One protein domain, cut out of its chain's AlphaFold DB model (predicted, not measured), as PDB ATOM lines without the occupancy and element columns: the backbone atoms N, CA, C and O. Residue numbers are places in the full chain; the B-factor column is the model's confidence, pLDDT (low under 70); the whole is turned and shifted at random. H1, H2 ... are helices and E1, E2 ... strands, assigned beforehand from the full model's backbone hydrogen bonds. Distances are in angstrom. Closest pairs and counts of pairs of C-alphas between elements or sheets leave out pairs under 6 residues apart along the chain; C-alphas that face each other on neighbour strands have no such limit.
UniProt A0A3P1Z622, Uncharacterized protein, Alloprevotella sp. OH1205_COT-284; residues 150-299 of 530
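AT A GLANCE: This is residues 150 to 299 of the 530 residues of an uncharacterized protein of Alloprevotella sp. OH1205_COT-284 (UniProt A0A3P1Z622). A small, twisted sheet of four short strands, with long loops round it, makes one end of an elongated domain, and five helices folded back and forth in successive hairpins make the rest. H4 and H5 lie side by side in the middle, with the end of H5 grazing the sheet; H3, H2 and H1 follow toward the far end. The printed part has 150 residues with five named helices and then four named strands, in the order H1 H2 H3 H4 H5 E1 E2 E3 E4; the sheet's order is E2 E1 E3 E4, mixed, and the class is mixed, helices and strands. The whole is compact, with a radius of gyration of the C-alphas of 16.9 A, and spans 50 by 30 by 25 A.

IN THESE COORDINATES: The sheet holds E1, residues 247 to 251, 13.2 A long; E2, 262 to 265, 10.5 A; E3, 285 to 288, 10.3 A; and E4, 296 to 298, 7.0 A, ending at C-alpha 298 (7.833, 0.273, -12.533). H5, residues 219 to 235, is 24.2 A long and ends at C-alpha 235 (-12.299, 2.723, -22.707). H4, residues 192 to 207, is 24.1 A long, with a kink of 33 degrees near residue 199. H3 is residues 176 to 185, 14.4 A; H2 is 158 to 171, 20.2 A; H1 is 150 to 155, 7.2 A, beginning at C-alpha 150 (-10.997, 5.715, -54.850).

HOW THE PARTS SIT: E1 is parallel to E2, with N 249 and O 262 2.9 A apart, within hydrogen-bond range. E1 is antiparallel to E3, with N 286 and O 248 at 2.8 A. E3 and E4 form an antiparallel hairpin, with N 287 and O 297 at 2.8 A. H5 only grazes the sheet, with residues 230 to 234. H5 and H4, a helical hairpin, touch at Tyr 233 and Pro 192, C-alphas 4.3 A apart, at a shallow tilt of 29 degrees, opposite ways. H4 touches H3, closest C-alphas Leu 202 and Ala 180 at 4.2 A. H3 touches H2, closest C-alphas Ile 185 and Ala 158 at 5.9 A. H2, with residues 158 to 161 alone, touches H1, closest C-alphas Ala 161 and Gln 151 at 5.4 A. H1 and H5 are apart. Every O i to N i+4 pair is within hydrogen-bond range in H1, H2, H3 and H5; in H4, 8 of 12 are.

THE WHOLE: The two C-alphas farthest apart, those of Gln 155 and Gln 277, are 53.2 A apart. The printed part has no cut. The links H4 to H5, H5 to E1 and E2 to E3 are long. The mean pLDDT of the printed part is 90.3; residues 188 to 189 and 211 to 215 are under 70.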
ATOM      1  N   SER A 150      -9.861   5.826 -53.927       92.44
ATOM      2  CA  SER A 150     -10.997   5.715 -54.850       92.44
ATOM      3  C   SER A 150     -11.794   4.429 -54.628       92.44
ATOM      4  O   SER A 150     -13.023   4.464 -54.601       92.44
ATOM      5  N   GLN A 151     -11.119   3.293 -54.451       94.12
ATOM      6  CA  GLN A 151     -11.758   2.003 -54.176       94.12
ATOM      7  C   GLN A 151     -12.493   2.022 -52.832       94.12
ATOM      8  O   GLN A 151     -13.658   1.618 -52.755       94.12
ATOM      9  N   LEU A 152     -11.869   2.591 -51.799       92.19
ATOM     10  CA  LEU A 152     -12.475   2.707 -50.478       92.19
ATOM     11  C   LEU A 152     -13.711   3.619 -50.495       92.19
ATOM     12  O   LEU A 152     -14.786   3.220 -50.053       92.19
ATOM     13  N   VAL A 153     -13.589   4.840 -51.017       89.50
ATOM     14  CA  VAL A 153     -14.639   5.865 -50.896       89.50
ATOM     15  C   VAL A 153     -15.731   5.709 -51.956       89.50
ATOM     16  O   VAL A 153     -16.911   5.914 -51.663       89.50
ATOM     17  N   LEU A 154     -15.381   5.337 -53.191       91.88
ATOM     18  CA  LEU A 154     -16.350   5.257 -54.289       91.88
ATOM     19  C   LEU A 154     -17.017   3.882 -54.389       91.88
ATOM     20  O   LEU A 154     -18.204   3.821 -54.721       91.88
ATOM     21  N   GLN A 155     -16.281   2.798 -54.115       90.81
ATOM     22  CA  GLN A 155     -16.782   1.421 -54.237       90.81
ATOM     23  C   GLN A 155     -17.047   0.728 -52.898       90.81
ATOM     24  O   GLN A 155     -17.753  -0.278 -52.896       90.81
ATOM     25  N   LYS A 156     -16.563   1.276 -51.772       90.62
ATOM     26  CA  LYS A 156     -16.600   0.615 -50.454       90.62
ATOM     27  C   LYS A 156     -15.873  -0.736 -50.455       90.62
ATOM     28  O   LYS A 156     -16.268  -1.647 -49.733       90.62
ATOM     29  N   ASP A 157     -14.826  -0.854 -51.269       93.44
ATOM     30  CA  ASP A 157     -14.016  -2.064 -51.412       93.44
ATOM     31  C   ASP A 157     -12.690  -1.894 -50.656       93.44
ATOM     32  O   ASP A 157     -11.723  -1.329 -51.170       93.44
ATOM     33  N   ALA A 158     -12.679  -2.343 -49.398       93.00
ATOM     34  CA  ALA A 158     -11.514  -2.238 -48.524       93.00
ATOM     35  C   ALA A 158     -10.381  -3.198 -48.925       93.00
ATOM     36  O   ALA A 158      -9.213  -2.851 -48.767       93.00
ATOM     37  N   ASP A 159     -10.702  -4.373 -49.475       94.25
ATOM     38  CA  ASP A 159      -9.703  -5.378 -49.853       94.25
ATOM     39  C   ASP A 159      -8.879  -4.905 -51.051       94.25
ATOM     40  O   ASP A 159      -7.643  -4.957 -51.031       94.25
ATOM     41  N   SER A 160      -9.555  -4.380 -52.078       95.50
ATOM     42  CA  SER A 160      -8.881  -3.776 -53.225       95.50
ATOM     43  C   SER A 160      -8.060  -2.561 -52.803       95.50
ATOM     44  O   SER A 160      -6.898  -2.451 -53.201       95.50
ATOM     45  N   ALA A 161      -8.622  -1.705 -51.940       95.38
ATOM     46  CA  ALA A 161      -7.918  -0.535 -51.429       95.38
ATOM     47  C   ALA A 161      -6.633  -0.918 -50.682       95.38
ATOM     48  O   ALA A 161      -5.570  -0.347 -50.928       95.38
ATOM     49  N   LEU A 162      -6.701  -1.936 -49.820       94.69
ATOM     50  CA  LEU A 162      -5.545  -2.424 -49.074       94.69
ATOM     51  C   LEU A 162      -4.489  -3.033 -50.005       94.69
ATOM     52  O   LEU A 162      -3.294  -2.858 -49.775       94.69
ATOM     53  N   ASN A 163      -4.899  -3.734 -51.066       96.62
ATOM     54  CA  ASN A 163      -3.960  -4.248 -52.062       96.62
ATOM     55  C   ASN A 163      -3.225  -3.110 -52.784       96.62
ATOM     56  O   ASN A 163      -2.008  -3.177 -52.943       96.62
ATOM     57  N   SER A 164      -3.935  -2.048 -53.168       96.19
ATOM     58  CA  SER A 164      -3.328  -0.865 -53.782       96.19
ATOM     59  C   SER A 164      -2.351  -0.160 -52.836       96.19
ATOM     60  O   SER A 164      -1.219   0.097 -53.242       96.19
ATOM     61  N   ILE A 165      -2.699   0.038 -51.560       95.69
ATOM     62  CA  ILE A 165      -1.753   0.593 -50.573       95.69
ATOM     63  C   ILE A 165      -0.536  -0.300 -50.359       95.69
ATOM     64  O   ILE A 165       0.583   0.201 -50.289       95.69
ATOM     65  N   LYS A 166      -0.696  -1.627 -50.342       96.12
ATOM     66  CA  LYS A 166       0.453  -2.544 -50.275       96.12
ATOM     67  C   LYS A 166       1.403  -2.370 -51.457       96.12
ATOM     68  O   LYS A 166       2.610  -2.502 -51.273       96.12
ATOM     69  N   GLN A 167       0.894  -2.059 -52.653       96.06
ATOM     70  CA  GLN A 167       1.754  -1.733 -53.794       96.06
ATOM     71  C   GLN A 167       2.504  -0.415 -53.569       96.06
ATOM     72  O   GLN A 167       3.709  -0.379 -53.816       96.06
ATOM     73  N   SER A 168       1.846   0.619 -53.038       93.25
ATOM     74  CA  SER A 168       2.503   1.885 -52.671       93.25
ATOM     75  C   SER A 168       3.625   1.669 -51.645       93.25
ATOM     76  O   SER A 168       4.791   1.975 -51.903       93.25
ATOM     77  N   LEU A 169       3.321   0.974 -50.545       93.12
ATOM     78  CA  LEU A 169       4.278   0.636 -49.488       93.12
ATOM     79  C   LEU A 169       5.387  -0.318 -49.959       93.12
ATOM     80  O   LEU A 169       6.479  -0.313 -49.399       93.12
ATOM     81  N   SER A 170       5.167  -1.123 -51.003       94.06
ATOM     82  CA  SER A 170       6.248  -1.927 -51.593       94.06
ATOM     83  C   SER A 170       7.306  -1.067 -52.296       94.06
ATOM     84  O   SER A 170       8.470  -1.462 -52.373       94.06
ATOM     85  N   LEU A 171       6.911   0.113 -52.791       89.50
ATOM     86  CA  LEU A 171       7.812   1.097 -53.385       89.50
ATOM     87  C   LEU A 171       8.475   1.944 -52.295       89.50
ATOM     88  O   LEU A 171       9.690   2.148 -52.348       89.50
ATOM     89  N   PHE A 172       7.694   2.380 -51.300       88.38
ATOM     90  CA  PHE A 172       8.145   3.215 -50.185       88.38
ATOM     91  C   PHE A 172       7.604   2.698 -48.838       88.38
ATOM     92  O   PHE A 172       6.576   3.169 -48.354       88.38
ATOM     93  N   PRO A 173       8.311   1.765 -48.169       89.44
ATOM     94  CA  PRO A 173       7.800   1.087 -46.967       89.44
ATOM     95  C   PRO A 173       7.558   1.972 -45.742       89.44
ATOM     96  O   PRO A 173       6.966   1.520 -44.767       89.44
ATOM     97  N   LYS A 174       8.086   3.199 -45.752       89.12
ATOM     98  CA  LYS A 174       8.017   4.152 -44.639       89.12
ATOM     99  C   LYS A 174       7.300   5.447 -45.022       89.12
ATOM    100  O   LYS A 174       7.432   6.423 -44.298       89.12
ATOM    101  N   ASP A 175       6.604   5.470 -46.158       87.50
ATOM    102  CA  ASP A 175       5.880   6.660 -46.596       87.50
ATOM    103  C   ASP A 175       4.747   7.002 -45.603       87.50
ATOM    104  O   ASP A 175       3.837   6.183 -45.417       87.50
ATOM    105  N   PRO A 176       4.779   8.179 -44.945       89.88
ATOM    106  CA  PRO A 176       3.802   8.520 -43.914       89.88
ATOM    107  C   PRO A 176       2.369   8.603 -44.445       89.88
ATOM    108  O   PRO A 176       1.430   8.214 -43.750       89.88
ATOM    109  N   THR A 177       2.202   9.068 -45.687       89.06
ATOM    110  CA  THR A 177       0.897   9.194 -46.346       89.06
ATOM    111  C   THR A 177       0.265   7.826 -46.571       89.06
ATOM    112  O   THR A 177      -0.859   7.582 -46.130       89.06
ATOM    113  N   SER A 178       1.004   6.910 -47.191       91.75
ATOM    114  CA  SER A 178       0.570   5.544 -47.478       91.75
ATOM    115  C   SER A 178       0.200   4.794 -46.198       91.75
ATOM    116  O   SER A 178      -0.847   4.148 -46.142       91.75
ATOM    117  N   LEU A 179       1.016   4.918 -45.142       92.94
ATOM    118  CA  LEU A 179       0.746   4.313 -43.830       92.94
ATOM    119  C   LEU A 179      -0.504   4.913 -43.166       92.94
ATOM    120  O   LEU A 179      -1.334   4.182 -42.620       92.94
ATOM    121  N   ALA A 180      -0.693   6.232 -43.255       93.00
ATOM    122  CA  ALA A 180      -1.892   6.877 -42.734       93.00
ATOM    123  C   ALA A 180      -3.158   6.427 -43.489       93.00
ATOM    124  O   ALA A 180      -4.181   6.140 -42.861       93.00
ATOM    125  N   ILE A 181      -3.093   6.304 -44.821       92.25
ATOM    126  CA  ILE A 181      -4.196   5.783 -45.645       92.25
ATOM    127  C   ILE A 181      -4.476   4.313 -45.311       92.25
ATOM    128  O   ILE A 181      -5.642   3.930 -45.208       92.25
ATOM    129  N   GLU A 182      -3.446   3.501 -45.064       93.62
ATOM    130  CA  GLU A 182      -3.603   2.126 -44.576       93.62
ATOM    131  C   GLU A 182      -4.463   2.085 -43.300       93.62
ATOM    132  O   GLU A 182      -5.444   1.342 -43.223       93.62
ATOM    133  N   GLY A 183      -4.169   2.969 -42.337       92.56
ATOM    134  CA  GLY A 183      -4.962   3.146 -41.117       92.56
ATOM    135  C   GLY A 183      -6.406   3.615 -41.356       92.56
ATOM    136  O   GLY A 183      -7.304   3.296 -40.571       92.56
ATOM    137  N   MET A 184      -6.671   4.344 -42.444       91.94
ATOM    138  CA  MET A 184      -8.035   4.721 -42.843       91.94
ATOM    139  C   MET A 184      -8.813   3.553 -43.459       91.94
ATOM    140  O   MET A 184     -10.031   3.487 -43.283       91.94
ATOM    141  N   ILE A 185      -8.130   2.653 -44.173       92.06
ATOM    142  CA  ILE A 185      -8.732   1.478 -44.823       92.06
ATOM    143  C   ILE A 185      -9.068   0.399 -43.798       92.06
ATOM    144  O   ILE A 185     -10.114  -0.244 -43.912       92.06
ATOM    145  N   TYR A 186      -8.204   0.199 -42.799       88.94
ATOM    146  CA  TYR A 186      -8.491  -0.732 -41.715       88.94
ATOM    147  C   TYR A 186      -9.837  -0.394 -41.068       88.94
ATOM    148  O   TYR A 186     -10.111   0.757 -40.718       88.94
ATOM    149  N   GLY A 187     -10.701  -1.406 -40.958       70.25
ATOM    150  CA  GLY A 187     -12.056  -1.269 -40.434       70.25
ATOM    151  C   GLY A 187     -12.088  -0.782 -38.986       70.25
ATOM    152  O   GLY A 187     -11.079  -0.741 -38.284       70.25
ATOM    153  N   ILE A 188     -13.273  -0.377 -38.518       63.03
ATOM    154  CA  ILE A 188     -13.500  -0.290 -37.071       63.03
ATOM    155  C   ILE A 188     -13.585  -1.734 -36.594       63.03
ATOM    156  O   ILE A 188     -14.577  -2.407 -36.853       63.03
ATOM    157  N   ASN A 189     -12.512  -2.213 -35.984       66.50
ATOM    158  CA  ASN A 189     -12.460  -3.562 -35.454       66.50
ATOM    159  C   ASN A 189     -13.019  -3.544 -34.025       66.50
ATOM    160  O   ASN A 189     -12.710  -2.635 -33.255       66.50
ATOM    161  N   ASP A 190     -13.814  -4.554 -33.668       72.94
ATOM    162  CA  ASP A 190     -14.524  -4.641 -32.378       72.94
ATOM    163  C   ASP A 190     -13.592  -4.837 -31.163       72.94
ATOM    164  O   ASP A 190     -14.050  -4.933 -30.028       72.94
ATOM    165  N   SER A 191     -12.276  -4.932 -31.385       87.69
ATOM    166  CA  SER A 191     -11.282  -5.191 -30.347       87.69
ATOM    167  C   SER A 191     -10.398  -3.965 -30.077       87.69
ATOM    168  O   SER A 191      -9.867  -3.364 -31.023       87.69
ATOM    169  N   PRO A 192     -10.116  -3.635 -28.801       91.44
ATOM    170  CA  PRO A 192      -9.175  -2.572 -28.442       91.44
ATOM    171  C   PRO A 192      -7.769  -2.812 -29.015       91.44
ATOM    172  O   PRO A 192      -7.087  -1.866 -29.409       91.44
ATOM    173  N   LEU A 193      -7.336  -4.072 -29.149       90.50
ATOM    174  CA  LEU A 193      -6.027  -4.390 -29.728       90.50
ATOM    175  C   LEU A 193      -5.962  -4.076 -31.227       90.50
ATOM    176  O   LEU A 193      -4.917  -3.698 -31.752       90.50
ATOM    177  N   ASP A 194      -7.076  -4.225 -31.929       89.94
ATOM    178  CA  ASP A 194      -7.131  -3.890 -33.343       89.94
ATOM    179  C   ASP A 194      -7.263  -2.380 -33.569       89.94
ATOM    180  O   ASP A 194      -6.692  -1.852 -34.529       89.94
ATOM    181  N   SER A 195      -7.917  -1.671 -32.642       92.62
ATOM    182  CA  SER A 195      -7.855  -0.206 -32.581       92.62
ATOM    183  C   SER A 195      -6.407   0.264 -32.419       92.62
ATOM    184  O   SER A 195      -5.952   1.095 -33.202       92.62
ATOM    185  N   TYR A 196      -5.638  -0.354 -31.515       93.69
ATOM    186  CA  TYR A 196      -4.214  -0.062 -31.327       93.69
ATOM    187  C   TYR A 196      -3.379  -0.275 -32.604       93.69
ATOM    188  O   TYR A 196      -2.600   0.595 -32.997       93.69
ATOM    189  N   LYS A 197      -3.568  -1.402 -33.309       91.81
ATOM    190  CA  LYS A 197      -2.887  -1.668 -34.595       91.81
ATOM    191  C   LYS A 197      -3.238  -0.629 -35.658       91.81
ATOM    192  O   LYS A 197      -2.362  -0.176 -36.389       91.81
ATOM    193  N   THR A 198      -4.508  -0.241 -35.733       93.38
ATOM    194  CA  THR A 198      -4.968   0.766 -36.695       93.38
ATOM    195  C   THR A 198      -4.373   2.134 -36.373       93.38
ATOM    196  O   THR A 198      -3.860   2.811 -37.262       93.38
ATOM    197  N   MET A 199      -4.351   2.511 -35.092       94.69
ATOM    198  CA  MET A 199      -3.699   3.731 -34.613       94.69
ATOM    199  C   MET A 199      -2.209   3.763 -34.966       94.69
ATOM    200  O   MET A 199      -1.709   4.813 -35.353       94.69
ATOM    201  N   LYS A 200      -1.499   2.629 -34.880       94.00
ATOM    202  CA  LYS A 200      -0.071   2.527 -35.228       94.00
ATOM    203  C   LYS A 200       0.229   2.891 -36.684       94.00
ATOM    204  O   LYS A 200       1.245   3.536 -36.941       94.00
ATOM    205  N   ALA A 201      -0.627   2.487 -37.621       92.81
ATOM    206  CA  ALA A 201      -0.512   2.904 -39.019       92.81
ATOM    207  C   ALA A 201      -0.947   4.369 -39.188       92.81
ATOM    208  O   ALA A 201      -0.253   5.174 -39.801       92.81
ATOM    209  N   LEU A 202      -2.060   4.742 -38.552       93.56
ATOM    210  CA  LEU A 202      -2.676   6.053 -38.714       93.56
ATOM    211  C   LEU A 202      -1.813   7.200 -38.172       93.56
ATOM    212  O   LEU A 202      -1.718   8.228 -38.826       93.56
ATOM    213  N   ILE A 203      -1.145   7.027 -37.024       93.81
ATOM    214  CA  ILE A 203      -0.333   8.052 -36.333       93.81
ATOM    215  C   ILE A 203       0.711   8.731 -37.231       93.81
ATOM    216  O   ILE A 203       1.091   9.871 -36.961       93.81
ATOM    217  N   GLN A 204       1.139   8.065 -38.308       91.69
ATOM    218  CA  GLN A 204       2.089   8.603 -39.282       91.69
ATOM    219  C   GLN A 204       1.561   9.864 -39.978       91.69
ATOM    220  O   GLN A 204       2.358  10.651 -40.474       91.69
ATOM    221  N   TYR A 205       0.248  10.143 -39.924       91.75
ATOM    222  CA  TYR A 205      -0.310  11.405 -40.418       91.75
ATOM    223  C   TYR A 205       0.349  12.644 -39.784       91.75
ATOM    224  O   TYR A 205       0.339  13.719 -40.376       91.75
ATOM    225  N   LYS A 206       0.915  12.507 -38.576       90.31
ATOM    226  CA  LYS A 206       1.632  13.584 -37.876       90.31
ATOM    227  C   LYS A 206       2.959  13.958 -38.542       90.31
ATOM    228  O   LYS A 206       3.461  15.045 -38.282       90.31
ATOM    229  N   GLU A 207       3.511  13.070 -39.364       87.44
ATOM    230  CA  GLU A 207       4.762  13.262 -40.106       87.44
ATOM    231  C   GLU A 207       4.510  13.733 -41.549       87.44
ATOM    232  O   GLU A 207       5.453  13.956 -42.299       87.44
ATOM    233  N   ILE A 208       3.242  13.892 -41.949       85.62
ATOM    234  CA  ILE A 208       2.873  14.374 -43.280       85.62
ATOM    235  C   ILE A 208       3.103  15.886 -43.361       85.62
ATOM    236  O   ILE A 208       2.447  16.663 -42.659       85.62
ATOM    237  N   ASP A 209       3.972  16.303 -44.280       77.12
ATOM    238  CA  ASP A 209       4.097  17.706 -44.662       77.12
ATOM    239  C   ASP A 209       2.886  18.130 -45.513       77.12
ATOM    240  O   ASP A 209       2.598  17.559 -46.567       77.12
ATOM    241  N   LYS A 210       2.139  19.128 -45.034       70.06
ATOM    242  CA  LYS A 210       0.912  19.611 -45.682       70.06
ATOM    243  C   LYS A 210       1.175  20.349 -46.990       70.06
ATOM    244  O   LYS A 210       0.267  20.417 -47.811       70.06
ATOM    245  N   GLU A 211       2.352  20.943 -47.152       62.31
ATOM    246  CA  GLU A 211       2.693  21.721 -48.346       62.31
ATOM    247  C   GLU A 211       3.146  20.808 -49.492       62.31
ATOM    248  O   GLU A 211       3.053  21.173 -50.664       62.31
ATOM    249  N   GLU A 212       3.565  19.588 -49.157       59.47
ATOM    250  CA  GLU A 212       4.307  18.712 -50.064       59.47
ATOM    251  C   GLU A 212       3.589  17.390 -50.370       59.47
ATOM    252  O   GLU A 212       3.991  16.656 -51.279       59.47
ATOM    253  N   SER A 213       2.515  17.077 -49.639       62.53
ATOM    254  CA  SER A 213       1.794  15.811 -49.764       62.53
ATOM    255  C   SER A 213       0.468  15.917 -50.511       62.53
ATOM    256  O   SER A 213      -0.442  16.672 -50.167       62.53
ATOM    257  N   TYR A 214       0.322  15.060 -51.521       66.81
ATOM    258  CA  TYR A 214      -0.953  14.821 -52.188       66.81
ATOM    259  C   TYR A 214      -1.716  13.756 -51.408       66.81
ATOM    260  O   TYR A 214      -1.592  12.560 -51.663       66.81
ATOM    261  N   THR A 215      -2.482  14.197 -50.413       67.31
ATOM    262  CA  THR A 215      -3.294  13.311 -49.577       67.31
ATOM    263  C   THR A 215      -4.768  13.421 -49.951       67.31
ATOM    264  O   THR A 215      -5.335  14.505 -50.061       67.31
ATOM    265  N   HIS A 216      -5.423  12.277 -50.147       75.00
ATOM    266  CA  HIS A 216      -6.864  12.242 -50.412       75.00
ATOM    267  C   HIS A 216      -7.723  12.447 -49.158       75.00
ATOM    268  O   HIS A 216      -8.913  12.763 -49.251       75.00
ATOM    269  N   PHE A 217      -7.122  12.245 -47.988       82.88
ATOM    270  CA  PHE A 217      -7.704  12.562 -46.695       82.88
ATOM    271  C   PHE A 217      -7.024  13.793 -46.128       82.88
ATOM    272  O   PHE A 217      -5.804  13.909 -46.164       82.88
ATOM    273  N   THR A 218      -7.808  14.687 -45.545       86.25
ATOM    274  CA  THR A 218      -7.254  15.845 -44.852       86.25
ATOM    275  C   THR A 218      -6.654  15.426 -43.508       86.25
ATOM    276  O   THR A 218      -7.120  14.482 -42.866       86.25
ATOM    277  N   ILE A 219      -5.656  16.171 -43.023       88.75
ATOM    278  CA  ILE A 219      -5.097  15.972 -41.676       88.75
ATOM    279  C   ILE A 219      -6.189  15.935 -40.583       88.75
ATOM    280  O   ILE A 219      -6.136  15.041 -39.737       88.75
ATOM    281  N   PRO A 220      -7.220  16.811 -40.601       91.56
ATOM    282  CA  PRO A 220      -8.369  16.681 -39.706       91.56
ATOM    283  C   PRO A 220      -9.108  15.338 -39.790       91.56
ATOM    284  O   PRO A 220      -9.485  14.811 -38.750       91.56
ATOM    285  N   GLN A 221      -9.291  14.758 -40.982       91.06
ATOM    286  CA  GLN A 221      -9.960  13.456 -41.132       91.06
ATOM    287  C   GLN A 221      -9.144  12.316 -40.515       91.06
ATOM    288  O   GLN A 221      -9.708  11.455 -39.838       91.06
ATOM    289  N   PHE A 222      -7.819  12.324 -40.706       93.19
ATOM    290  CA  PHE A 222      -6.937  11.368 -40.035       93.19
ATOM    291  C   PHE A 222      -7.000  11.530 -38.511       93.19
ATOM    292  O   PHE A 222      -7.173  10.544 -37.795       93.19
ATOM    293  N   ALA A 223      -6.919  12.770 -38.018       93.62
ATOM    294  CA  ALA A 223      -6.963  13.074 -36.591       93.62
ATOM    295  C   ALA A 223      -8.298  12.669 -35.942       93.62
ATOM    296  O   ALA A 223      -8.300  12.049 -34.883       93.62
ATOM    297  N   GLU A 224      -9.431  12.949 -36.591       94.31
ATOM    298  CA  GLU A 224     -10.759  12.554 -36.106       94.31
ATOM    299  C   GLU A 224     -10.877  11.029 -35.984       94.31
ATOM    300  O   GLU A 224     -11.323  10.509 -34.956       94.31
ATOM    301  N   ARG A 225     -10.426  10.286 -37.006       92.81
ATOM    302  CA  ARG A 225     -10.423   8.819 -36.939       92.81
ATOM    303  C   ARG A 225      -9.488   8.308 -35.846       92.81
ATOM    304  O   ARG A 225      -9.857   7.371 -35.138       92.81
ATOM    305  N   PHE A 226      -8.317   8.920 -35.692       94.50
ATOM    306  CA  PHE A 226      -7.355   8.558 -34.658       94.50
ATOM    307  C   PHE A 226      -7.938   8.751 -33.254       94.50
ATOM    308  O   PHE A 226      -7.847   7.838 -32.437       94.50
ATOM    309  N   GLU A 227      -8.608   9.874 -32.986       93.12
ATOM    310  CA  GLU A 227      -9.247  10.127 -31.688       93.12
ATOM    311  C   GLU A 227     -10.396   9.158 -31.393       93.12
ATOM    312  O   GLU A 227     -10.532   8.684 -30.261       93.12
ATOM    313  N   LYS A 228     -11.190   8.790 -32.405       92.44
ATOM    314  CA  LYS A 228     -12.240   7.776 -32.240       92.44
ATOM    315  C   LYS A 228     -11.659   6.414 -31.849       92.44
ATOM    316  O   LYS A 228     -12.159   5.774 -30.930       92.44
ATOM    317  N   LEU A 229     -10.604   5.976 -32.537       93.50
ATOM    318  CA  LEU A 229      -9.923   4.711 -32.239       93.50
ATOM    319  C   LEU A 229      -9.229   4.741 -30.873       93.50
ATOM    320  O   LEU A 229      -9.307   3.769 -30.130       93.50
ATOM    321  N   SER A 230      -8.594   5.866 -30.544       93.94
ATOM    322  CA  SER A 230      -7.972   6.132 -29.245       93.94
ATOM    323  C   SER A 230      -8.977   5.974 -28.106       93.94
ATOM    324  O   SER A 230      -8.707   5.250 -27.154       93.94
ATOM    325  N   THR A 231     -10.160   6.578 -28.245       92.44
ATOM    326  CA  THR A 231     -11.234   6.491 -27.244       92.44
ATOM    327  C   THR A 231     -11.664   5.041 -27.031       92.44
ATOM    328  O   THR A 231     -11.610   4.555 -25.908       92.44
ATOM    329  N   ASN A 232     -11.963   4.306 -28.110       91.44
ATOM    330  CA  ASN A 232     -12.319   2.885 -28.020       91.44
ATOM    331  C   ASN A 232     -11.213   2.043 -27.358       91.44
ATOM    332  O   ASN A 232     -11.485   1.190 -26.520       91.44
ATOM    333  N   TYR A 233      -9.951   2.271 -27.733       94.50
ATOM    334  CA  TYR A 233      -8.811   1.555 -27.161       94.50
ATOM    335  C   TYR A 233      -8.648   1.816 -25.657       94.50
ATOM    336  O   TYR A 233      -8.358   0.882 -24.911       94.50
ATOM    337  N   ILE A 234      -8.821   3.066 -25.220       94.50
ATOM    338  CA  ILE A 234      -8.691   3.476 -23.818       94.50
ATOM    339  C   ILE A 234      -9.858   2.927 -22.991       94.50
ATOM    340  O   ILE A 234      -9.622   2.285 -21.967       94.50
ATOM    341  N   ASP A 235     -11.095   3.123 -23.445       92.69
ATOM    342  CA  ASP A 235     -12.299   2.723 -22.707       92.69
ATOM    343  C   ASP A 235     -12.348   1.202 -22.490       92.69
ATOM    344  O   ASP A 235     -12.663   0.732 -21.394       92.69
ATOM    345  N   ASP A 236     -11.931   0.427 -23.495       93.56
ATOM    346  CA  ASP A 236     -11.896  -1.035 -23.446       93.56
ATOM    347  C   ASP A 236     -10.514  -1.608 -23.093       93.56
ATOM    348  O   ASP A 236     -10.285  -2.814 -23.219       93.56
ATOM    349  N   PHE A 237      -9.567  -0.794 -22.615       95.44
ATOM    350  CA  PHE A 237      -8.186  -1.234 -22.376       95.44
ATOM    351  C   PHE A 237      -8.094  -2.461 -21.453       95.44
ATOM    352  O   PHE A 237      -7.302  -3.379 -21.686       95.44
ATOM    353  N   LEU A 238      -8.927  -2.518 -20.409       94.31
ATOM    354  CA  LEU A 238      -8.941  -3.638 -19.461       94.31
ATOM    355  C   LEU A 238      -9.460  -4.949 -20.074       94.31
ATOM    356  O   LEU A 238      -9.129  -6.017 -19.551       94.31
ATOM    357  N   ASN A 239     -10.187  -4.877 -21.196       93.56
ATOM    358  CA  ASN A 239     -10.649  -6.034 -21.966       93.56
ATOM    359  C   ASN A 239      -9.517  -6.666 -22.794       93.56
ATOM    360  O   ASN A 239      -9.643  -7.809 -23.239       93.56
ATOM    361  N   ILE A 240      -8.384  -5.971 -22.975       94.12
ATOM    362  CA  ILE A 240      -7.194  -6.551 -23.607       94.12
ATOM    363  C   ILE A 240      -6.665  -7.692 -22.717       94.12
ATOM    364  O   ILE A 240      -6.412  -7.477 -21.521       94.12
ATOM    365  N   PRO A 241      -6.434  -8.900 -23.276       93.56
ATOM    366  CA  PRO A 241      -5.871 -10.018 -22.529       93.56
ATOM    367  C   PRO A 241      -4.558  -9.646 -21.838       93.56
ATOM    368  O   PRO A 241      -3.708  -8.971 -22.417       93.56
ATOM    369  N   ARG A 242      -4.348 -10.143 -20.613       92.50
ATOM    370  CA  ARG A 242      -3.170  -9.799 -19.786       92.50
ATOM    371  C   ARG A 242      -1.839 -10.044 -20.506       92.50
ATOM    372  O   ARG A 242      -0.915  -9.252 -20.360       92.50
ATOM    373  N   SER A 243      -1.759 -11.095 -21.322       90.69
ATOM    374  CA  SER A 243      -0.595 -11.413 -22.161       90.69
ATOM    375  C   SER A 243      -0.238 -10.307 -23.154       90.69
ATOM    376  O   SER A 243       0.933 -10.125 -23.464       90.69
ATOM    377  N   ASN A 244      -1.232  -9.564 -23.643       93.38
ATOM    378  CA  ASN A 244      -1.081  -8.531 -24.667       93.38
ATOM    379  C   ASN A 244      -0.867  -7.128 -24.085       93.38
ATOM    380  O   ASN A 244      -0.509  -6.223 -24.826       93.38
ATOM    381  N   ARG A 245      -1.054  -6.951 -22.771       94.69
ATOM    382  CA  ARG A 245      -0.814  -5.686 -22.054       94.69
ATOM    383  C   ARG A 245       0.135  -5.844 -20.864       94.69
ATOM    384  O   ARG A 245       0.046  -5.097 -19.891       94.69
ATOM    385  N   ARG A 246       1.029  -6.841 -20.920       93.69
ATOM    386  CA  ARG A 246       1.996  -7.131 -19.848       93.69
ATOM    387  C   ARG A 246       2.919  -5.946 -19.577       93.69
ATOM    388  O   ARG A 246       3.227  -5.680 -18.423       93.69
ATOM    389  N   PHE A 247       3.331  -5.252 -20.634       95.44
ATOM    390  CA  PHE A 247       4.180  -4.073 -20.562       95.44
ATOM    391  C   PHE A 247       3.409  -2.840 -20.995       95.44
ATOM    392  O   PHE A 247       2.751  -2.872 -22.033       95.44
ATOM    393  N   LEU A 248       3.515  -1.773 -20.212       96.50
ATOM    394  CA  LEU A 248       2.827  -0.510 -20.439       96.50
ATOM    395  C   LEU A 248       3.826   0.639 -20.338       96.50
ATOM    396  O   LEU A 248       4.601   0.691 -19.389       96.50
ATOM    397  N   VAL A 249       3.762   1.584 -21.268       95.88
ATOM    398  CA  VAL A 249       4.383   2.904 -21.120       95.88
ATOM    399  C   VAL A 249       3.278   3.948 -21.065       95.88
ATOM    400  O   VAL A 249       2.353   3.929 -21.878       95.88
ATOM    401  N   VAL A 250       3.364   4.858 -20.100       92.00
ATOM    402  CA  VAL A 250       2.484   6.030 -20.048       92.00
ATOM    403  C   VAL A 250       3.201   7.181 -20.734       92.00
ATOM    404  O   VAL A 250       4.323   7.491 -20.357       92.00
ATOM    405  N   ASP A 251       2.594   7.809 -21.733       89.44
ATOM    406  CA  ASP A 251       3.193   8.926 -22.478       89.44
ATOM    407  C   ASP A 251       2.286  10.167 -22.444       89.44
ATOM    408  O   ASP A 251       1.097  10.062 -22.163       89.44
ATOM    409  N   ASN A 252       2.815  11.357 -22.725       84.88
ATOM    410  CA  ASN A 252       2.014  12.589 -22.787       84.88
ATOM    411  C   ASN A 252       1.023  12.571 -23.952       84.88
ATOM    412  O   ASN A 252      -0.057  13.148 -23.884       84.88
ATOM    413  N   SER A 253       1.415  11.932 -25.048       80.56
ATOM    414  CA  SER A 253       0.585  11.765 -26.230       80.56
ATOM    415  C   SER A 253       1.007  10.492 -26.941       80.56
ATOM    416  O   SER A 253       2.124  10.025 -26.760       80.56
ATOM    417  N   PHE A 254       0.158   9.926 -27.791       90.50
ATOM    418  CA  PHE A 254       0.605   8.852 -28.671       90.50
ATOM    419  C   PHE A 254       1.624   9.405 -29.680       90.50
ATOM    420  O   PHE A 254       1.218   9.995 -30.686       90.50
ATOM    421  N   CYS A 255       2.924   9.257 -29.404       87.50
ATOM    422  CA  CYS A 255       4.015   9.604 -30.327       87.50
ATOM    423  C   CYS A 255       4.604   8.370 -31.038       87.50
ATOM    424  O   CYS A 255       5.067   8.461 -32.175       87.50
ATOM    425  N   TYR A 256       4.529   7.199 -30.400       92.25
ATOM    426  CA  TYR A 256       4.990   5.919 -30.928       92.25
ATOM    427  C   TYR A 256       4.138   4.772 -30.373       92.25
ATOM    428  O   TYR A 256       3.747   4.800 -29.208       92.25
ATOM    429  N   LEU A 257       3.843   3.768 -31.207       95.19
ATOM    430  CA  LEU A 257       2.986   2.624 -30.871       95.19
ATOM    431  C   LEU A 257       3.681   1.305 -31.274       95.19
ATOM    432  O   LEU A 257       3.520   0.853 -32.412       95.19
ATOM    433  N   PRO A 258       4.516   0.715 -30.401       94.69
ATOM    434  CA  PRO A 258       5.253  -0.508 -30.709       94.69
ATOM    435  C   PRO A 258       4.447  -1.791 -30.481       94.69
ATOM    436  O   PRO A 258       3.372  -1.795 -29.899       94.69
ATOM    437  N   ASP A 259       5.016  -2.924 -30.903       92.75
ATOM    438  CA  ASP A 259       4.445  -4.251 -30.620       92.75
ATOM    439  C   ASP A 259       5.011  -4.888 -29.336       92.75
ATOM    440  O   ASP A 259       4.604  -5.988 -28.967       92.75
ATOM    441  N   SER A 260       6.031  -4.289 -28.712       94.06
ATOM    442  CA  SER A 260       6.695  -4.840 -27.517       94.06
ATOM    443  C   SER A 260       6.030  -4.431 -26.201       94.06
ATOM    444  O   SER A 260       6.140  -5.157 -25.214       94.06
ATOM    445  N   PHE A 261       5.323  -3.304 -26.187       94.88
ATOM    446  CA  PHE A 261       4.550  -2.808 -25.056       94.88
ATOM    447  C   PHE A 261       3.373  -1.975 -25.558       94.88
ATOM    448  O   PHE A 261       3.427  -1.402 -26.644       94.88
ATOM    449  N   VAL A 262       2.316  -1.895 -24.754       96.50
ATOM    450  CA  VAL A 262       1.189  -1.001 -25.028       96.50
ATOM    451  C   VAL A 262       1.480   0.392 -24.482       96.50
ATOM    452  O   VAL A 262       2.279   0.562 -23.562       96.50
ATOM    453  N   VAL A 263       0.829   1.402 -25.053       96.81
ATOM    454  CA  VAL A 263       1.009   2.806 -24.662       96.81
ATOM    455  C   VAL A 263      -0.333   3.368 -24.226       96.81
ATOM    456  O   VAL A 263      -1.341   3.082 -24.870       96.81
ATOM    457  N   LEU A 264      -0.363   4.148 -23.151       96.00
ATOM    458  CA  LEU A 264      -1.537   4.919 -22.743       96.00
ATOM    459  C   LEU A 264      -1.169   6.395 -22.570       96.00
ATOM    460  O   LEU A 264      -0.060   6.691 -22.119       96.00
ATOM    461  N   PRO A 265      -2.080   7.320 -22.896       94.06
ATOM    462  CA  PRO A 265      -1.851   8.733 -22.671       94.06
ATOM    463  C   PRO A 265      -2.056   9.061 -21.182       94.06
ATOM    464  O   PRO A 265      -2.970   8.548 -20.534       94.06
ATOM    465  N   HIS A 266      -1.196   9.912 -20.631       91.19
ATOM    466  CA  HIS A 266      -1.174  10.252 -19.209       91.19
ATOM    467  C   HIS A 266      -2.464  10.939 -18.734       91.19
ATOM    468  O   HIS A 266      -2.889  10.742 -17.599       91.19
ATOM    469  N   ASP A 267      -3.103  11.721 -19.603       90.44
ATOM    470  CA  ASP A 267      -4.296  12.520 -19.309       90.44
ATOM    471  C   ASP A 267      -5.618  11.737 -19.389       90.44
ATOM    472  O   ASP A 267      -6.639  12.197 -18.876       90.44
ATOM    473  N   ARG A 268      -5.615  10.550 -20.009       91.94
ATOM    474  CA  ARG A 268      -6.803   9.709 -20.234       91.94
ATOM    475  C   ARG A 268      -6.534   8.251 -19.860       91.94
ATOM    476  O   ARG A 268      -6.721   7.342 -20.665       91.94
ATOM    477  N   LEU A 269      -6.063   8.017 -18.639       93.00
ATOM    478  CA  LEU A 269      -5.860   6.658 -18.140       93.00
ATOM    479  C   LEU A 269      -7.204   5.978 -17.804       93.00
ATOM    480  O   LEU A 269      -8.042   6.596 -17.144       93.00
ATOM    481  N   PRO A 270      -7.402   4.701 -18.190       93.50
ATOM    482  CA  PRO A 270      -8.603   3.943 -17.857       93.50
ATOM    483  C   PRO A 270      -8.854   3.870 -16.346       93.50
ATOM    484  O   PRO A 270      -7.942   3.597 -15.554       93.50
ATOM    485  N   HIS A 271     -10.114   4.042 -15.941       88.44
ATOM    486  CA  HIS A 271     -10.515   3.859 -14.549       88.44
ATOM    487  C   HIS A 271     -10.247   2.420 -14.081       88.44
ATOM    488  O   HIS A 271     -10.508   1.452 -14.791       88.44
ATOM    489  N   GLY A 272      -9.740   2.274 -12.854       90.94
ATOM    490  CA  GLY A 272      -9.462   0.972 -12.243       90.94
ATOM    491  C   GLY A 272      -8.032   0.463 -12.427       90.94
ATOM    492  O   GLY A 272      -7.686  -0.532 -11.789       90.94
ATOM    493  N   LEU A 273      -7.195   1.137 -13.224       95.44
ATOM    494  CA  LEU A 273      -5.747   0.939 -13.179       95.44
ATOM    495  C   LEU A 273      -5.161   1.512 -11.886       95.44
ATOM    496  O   LEU A 273      -5.548   2.594 -11.445       95.44
ATOM    497  N   SER A 274      -4.207   0.798 -11.297       95.38
ATOM    498  CA  SER A 274      -3.484   1.241 -10.109       95.38
ATOM    499  C   SER A 274      -1.975   1.218 -10.327       95.38
ATOM    500  O   SER A 274      -1.420   0.330 -10.976       95.38
ATOM    501  N   PHE A 275      -1.318   2.225  -9.758       95.06
ATOM    502  CA  PHE A 275       0.125   2.420  -9.788       95.06
ATOM    503  C   PHE A 275       0.619   2.721  -8.361       95.06
ATOM    504  O   PHE A 275      -0.184   3.136  -7.519       95.06
ATOM    505  N   PRO A 276       1.915   2.527  -8.058       92.31
ATOM    506  CA  PRO A 276       2.488   2.926  -6.777       92.31
ATOM    507  C   PRO A 276       2.396   4.440  -6.542       92.31
ATOM    508  O   PRO A 276       2.154   5.228  -7.457       92.31
ATOM    509  N   GLN A 277       2.618   4.870  -5.302       88.69
ATOM    510  CA  GLN A 277       2.608   6.291  -4.965       88.69
ATOM    511  C   GLN A 277       3.657   7.068  -5.782       88.69
ATOM    512  O   GLN A 277       4.810   6.657  -5.871       88.69
ATOM    513  N   GLY A 278       3.263   8.210  -6.354       88.56
ATOM    514  CA  GLY A 278       4.138   9.022  -7.212       88.56
ATOM    515  C   GLY A 278       4.238   8.530  -8.664       88.56
ATOM    516  O   GLY A 278       5.075   9.035  -9.414       88.56
ATOM    517  N   HIS A 279       3.392   7.571  -9.047       91.81
ATOM    518  CA  HIS A 279       3.230   7.045 -10.402       91.81
ATOM    519  C   HIS A 279       1.771   7.228 -10.875       91.81
ATOM    520  O   HIS A 279       0.881   7.432 -10.043       91.81
ATOM    521  N   PRO A 280       1.498   7.145 -12.190       93.38
ATOM    522  CA  PRO A 280       2.445   6.903 -13.280       93.38
ATOM    523  C   PRO A 280       3.282   8.129 -13.642       93.38
ATOM    524  O   PRO A 280       2.833   9.268 -13.546       93.38
ATOM    525  N   ARG A 281       4.503   7.871 -14.105       89.31
ATOM    526  CA  ARG A 281       5.408   8.847 -14.703       89.31
ATOM    527  C   ARG A 281       5.418   8.656 -16.209       89.31
ATOM    528  O   ARG A 281       5.327   7.540 -16.719       89.31
ATOM    529  N   VAL A 282       5.528   9.777 -16.901       88.94
ATOM    530  CA  VAL A 282       5.601   9.829 -18.356       88.94
ATOM    531  C   VAL A 282       6.902   9.173 -18.826       88.94
ATOM    532  O   VAL A 282       7.943   9.349 -18.198       88.94
ATOM    533  N   GLN A 283       6.825   8.427 -19.928       87.12
ATOM    534  CA  GLN A 283       7.916   7.707 -20.588       87.12
ATOM    535  C   GLN A 283       8.600   6.624 -19.732       87.12
ATOM    536  O   GLN A 283       9.656   6.109 -20.097       87.12
ATOM    537  N   GLU A 284       7.989   6.228 -18.616       88.44
ATOM    538  CA  GLU A 284       8.466   5.122 -17.790       88.44
ATOM    539  C   GLU A 284       7.790   3.805 -18.198       88.44
ATOM    540  O   GLU A 284       6.599   3.764 -18.515       88.44
ATOM    541  N   LEU A 285       8.568   2.719 -18.193       92.50
ATOM    542  CA  LEU A 285       8.084   1.373 -18.483       92.50
ATOM    543  C   LEU A 285       7.538   0.712 -17.217       92.50
ATOM    544  O   LEU A 285       8.205   0.671 -16.184       92.50
ATOM    545  N   TYR A 286       6.364   0.108 -17.339       93.94
ATOM    546  CA  TYR A 286       5.678  -0.624 -16.286       93.94
ATOM    547  C   TYR A 286       5.419  -2.074 -16.687       93.94
ATOM    548  O   TYR A 286       5.212  -2.392 -17.860       93.94
ATOM    549  N   VAL A 287       5.362  -2.945 -15.684       93.25
ATOM    550  CA  VAL A 287       4.997  -4.358 -15.799       93.25
ATOM    551  C   VAL A 287       3.702  -4.601 -15.039       93.25
ATOM    552  O   VAL A 287       3.525  -4.119 -13.921       93.25
ATOM    553  N   LEU A 288       2.790  -5.353 -15.645       94.62
ATOM    554  CA  LEU A 288       1.560  -5.785 -15.001       94.62
ATOM    555  C   LEU A 288       1.865  -6.785 -13.876       94.62
ATOM    556  O   LEU A 288       2.568  -7.773 -14.091       94.62
ATOM    557  N   HIS A 289       1.284  -6.572 -12.699       93.19
ATOM    558  CA  HIS A 289       1.390  -7.506 -11.583       93.19
ATOM    559  C   HIS A 289       0.804  -8.879 -11.982       93.19
ATOM    560  O   HIS A 289      -0.324  -8.941 -12.478       93.19
ATOM    561  N   PRO A 290       1.496 -10.006 -11.714       90.38
ATOM    562  CA  PRO A 290       1.083 -11.336 -12.187       90.38
ATOM    563  C   PRO A 290      -0.327 -11.743 -11.727       90.38
ATOM    564  O   PRO A 290      -1.110 -12.291 -12.506       90.38
ATOM    565  N   TYR A 291      -0.668 -11.424 -10.476       90.19
ATOM    566  CA  TYR A 291      -1.941 -11.810  -9.856       90.19
ATOM    567  C   TYR A 291      -2.953 -10.669  -9.649       90.19
ATOM    568  O   TYR A 291      -4.134 -10.944  -9.457       90.19
ATOM    569  N   LYS A 292      -2.542  -9.397  -9.765       91.50
ATOM    570  CA  LYS A 292      -3.415  -8.221  -9.602       91.50
ATOM    571  C   LYS A 292      -3.655  -7.583 -10.986       91.50
ATOM    572  O   LYS A 292      -2.825  -6.808 -11.453       91.50
ATOM    573  N   PRO A 293      -4.768  -7.907 -11.681       89.69
ATOM    574  CA  PRO A 293      -4.945  -7.681 -13.126       89.69
ATOM    575  C   PRO A 293      -4.917  -6.231 -13.606       89.69
ATOM    576  O   PRO A 293      -4.829  -6.010 -14.817       89.69
ATOM    577  N   ASN A 294      -5.017  -5.265 -12.699       94.44
ATOM    578  CA  ASN A 294      -5.067  -3.845 -13.031       94.44
ATOM    579  C   ASN A 294      -3.946  -3.048 -12.346       94.44
ATOM    580  O   ASN A 294      -3.933  -1.827 -12.443       94.44
ATOM    581  N   GLN A 295      -3.017  -3.723 -11.663       95.38
ATOM    582  CA  GLN A 295      -1.915  -3.068 -10.970       95.38
ATOM    583  C   GLN A 295      -0.643  -3.140 -11.806       95.38
ATOM    584  O   GLN A 295      -0.169  -4.228 -12.130       95.38
ATOM    585  N   TYR A 296      -0.074  -1.983 -12.118       95.69
ATOM    586  CA  TYR A 296       1.194  -1.851 -12.826       95.69
ATOM    587  C   TYR A 296       2.304  -1.418 -11.867       95.69
ATOM    588  O   TYR A 296       2.055  -0.682 -10.916       95.69
ATOM    589  N   ILE A 297       3.530  -1.880 -12.109       93.06
ATOM    590  CA  ILE A 297       4.706  -1.631 -11.264       93.06
ATOM    591  C   ILE A 297       5.869  -1.173 -12.156       93.06
ATOM    592  O   ILE A 297       6.034  -1.750 -13.233       93.06
ATOM    593  N   PRO A 298       6.671  -0.166 -11.760       91.50
ATOM    594  CA  PRO A 298       7.833   0.273 -12.533       91.50
ATOM    595  C   PRO A 298       8.781  -0.881 -12.871       91.50
ATOM    596  O   PRO A 298       9.151  -1.665 -11.998       91.50
ATOM    597  N   TYR A 299       9.206  -0.985 -14.133       87.31
ATOM    598  CA  TYR A 299      10.011  -2.114 -14.607       87.31
ATOM    599  C   TYR A 299      11.348  -2.232 -13.859       87.31
ATOM    600  O   TYR A 299      11.793  -3.320 -13.518       87.31
TER     601      TYR A 299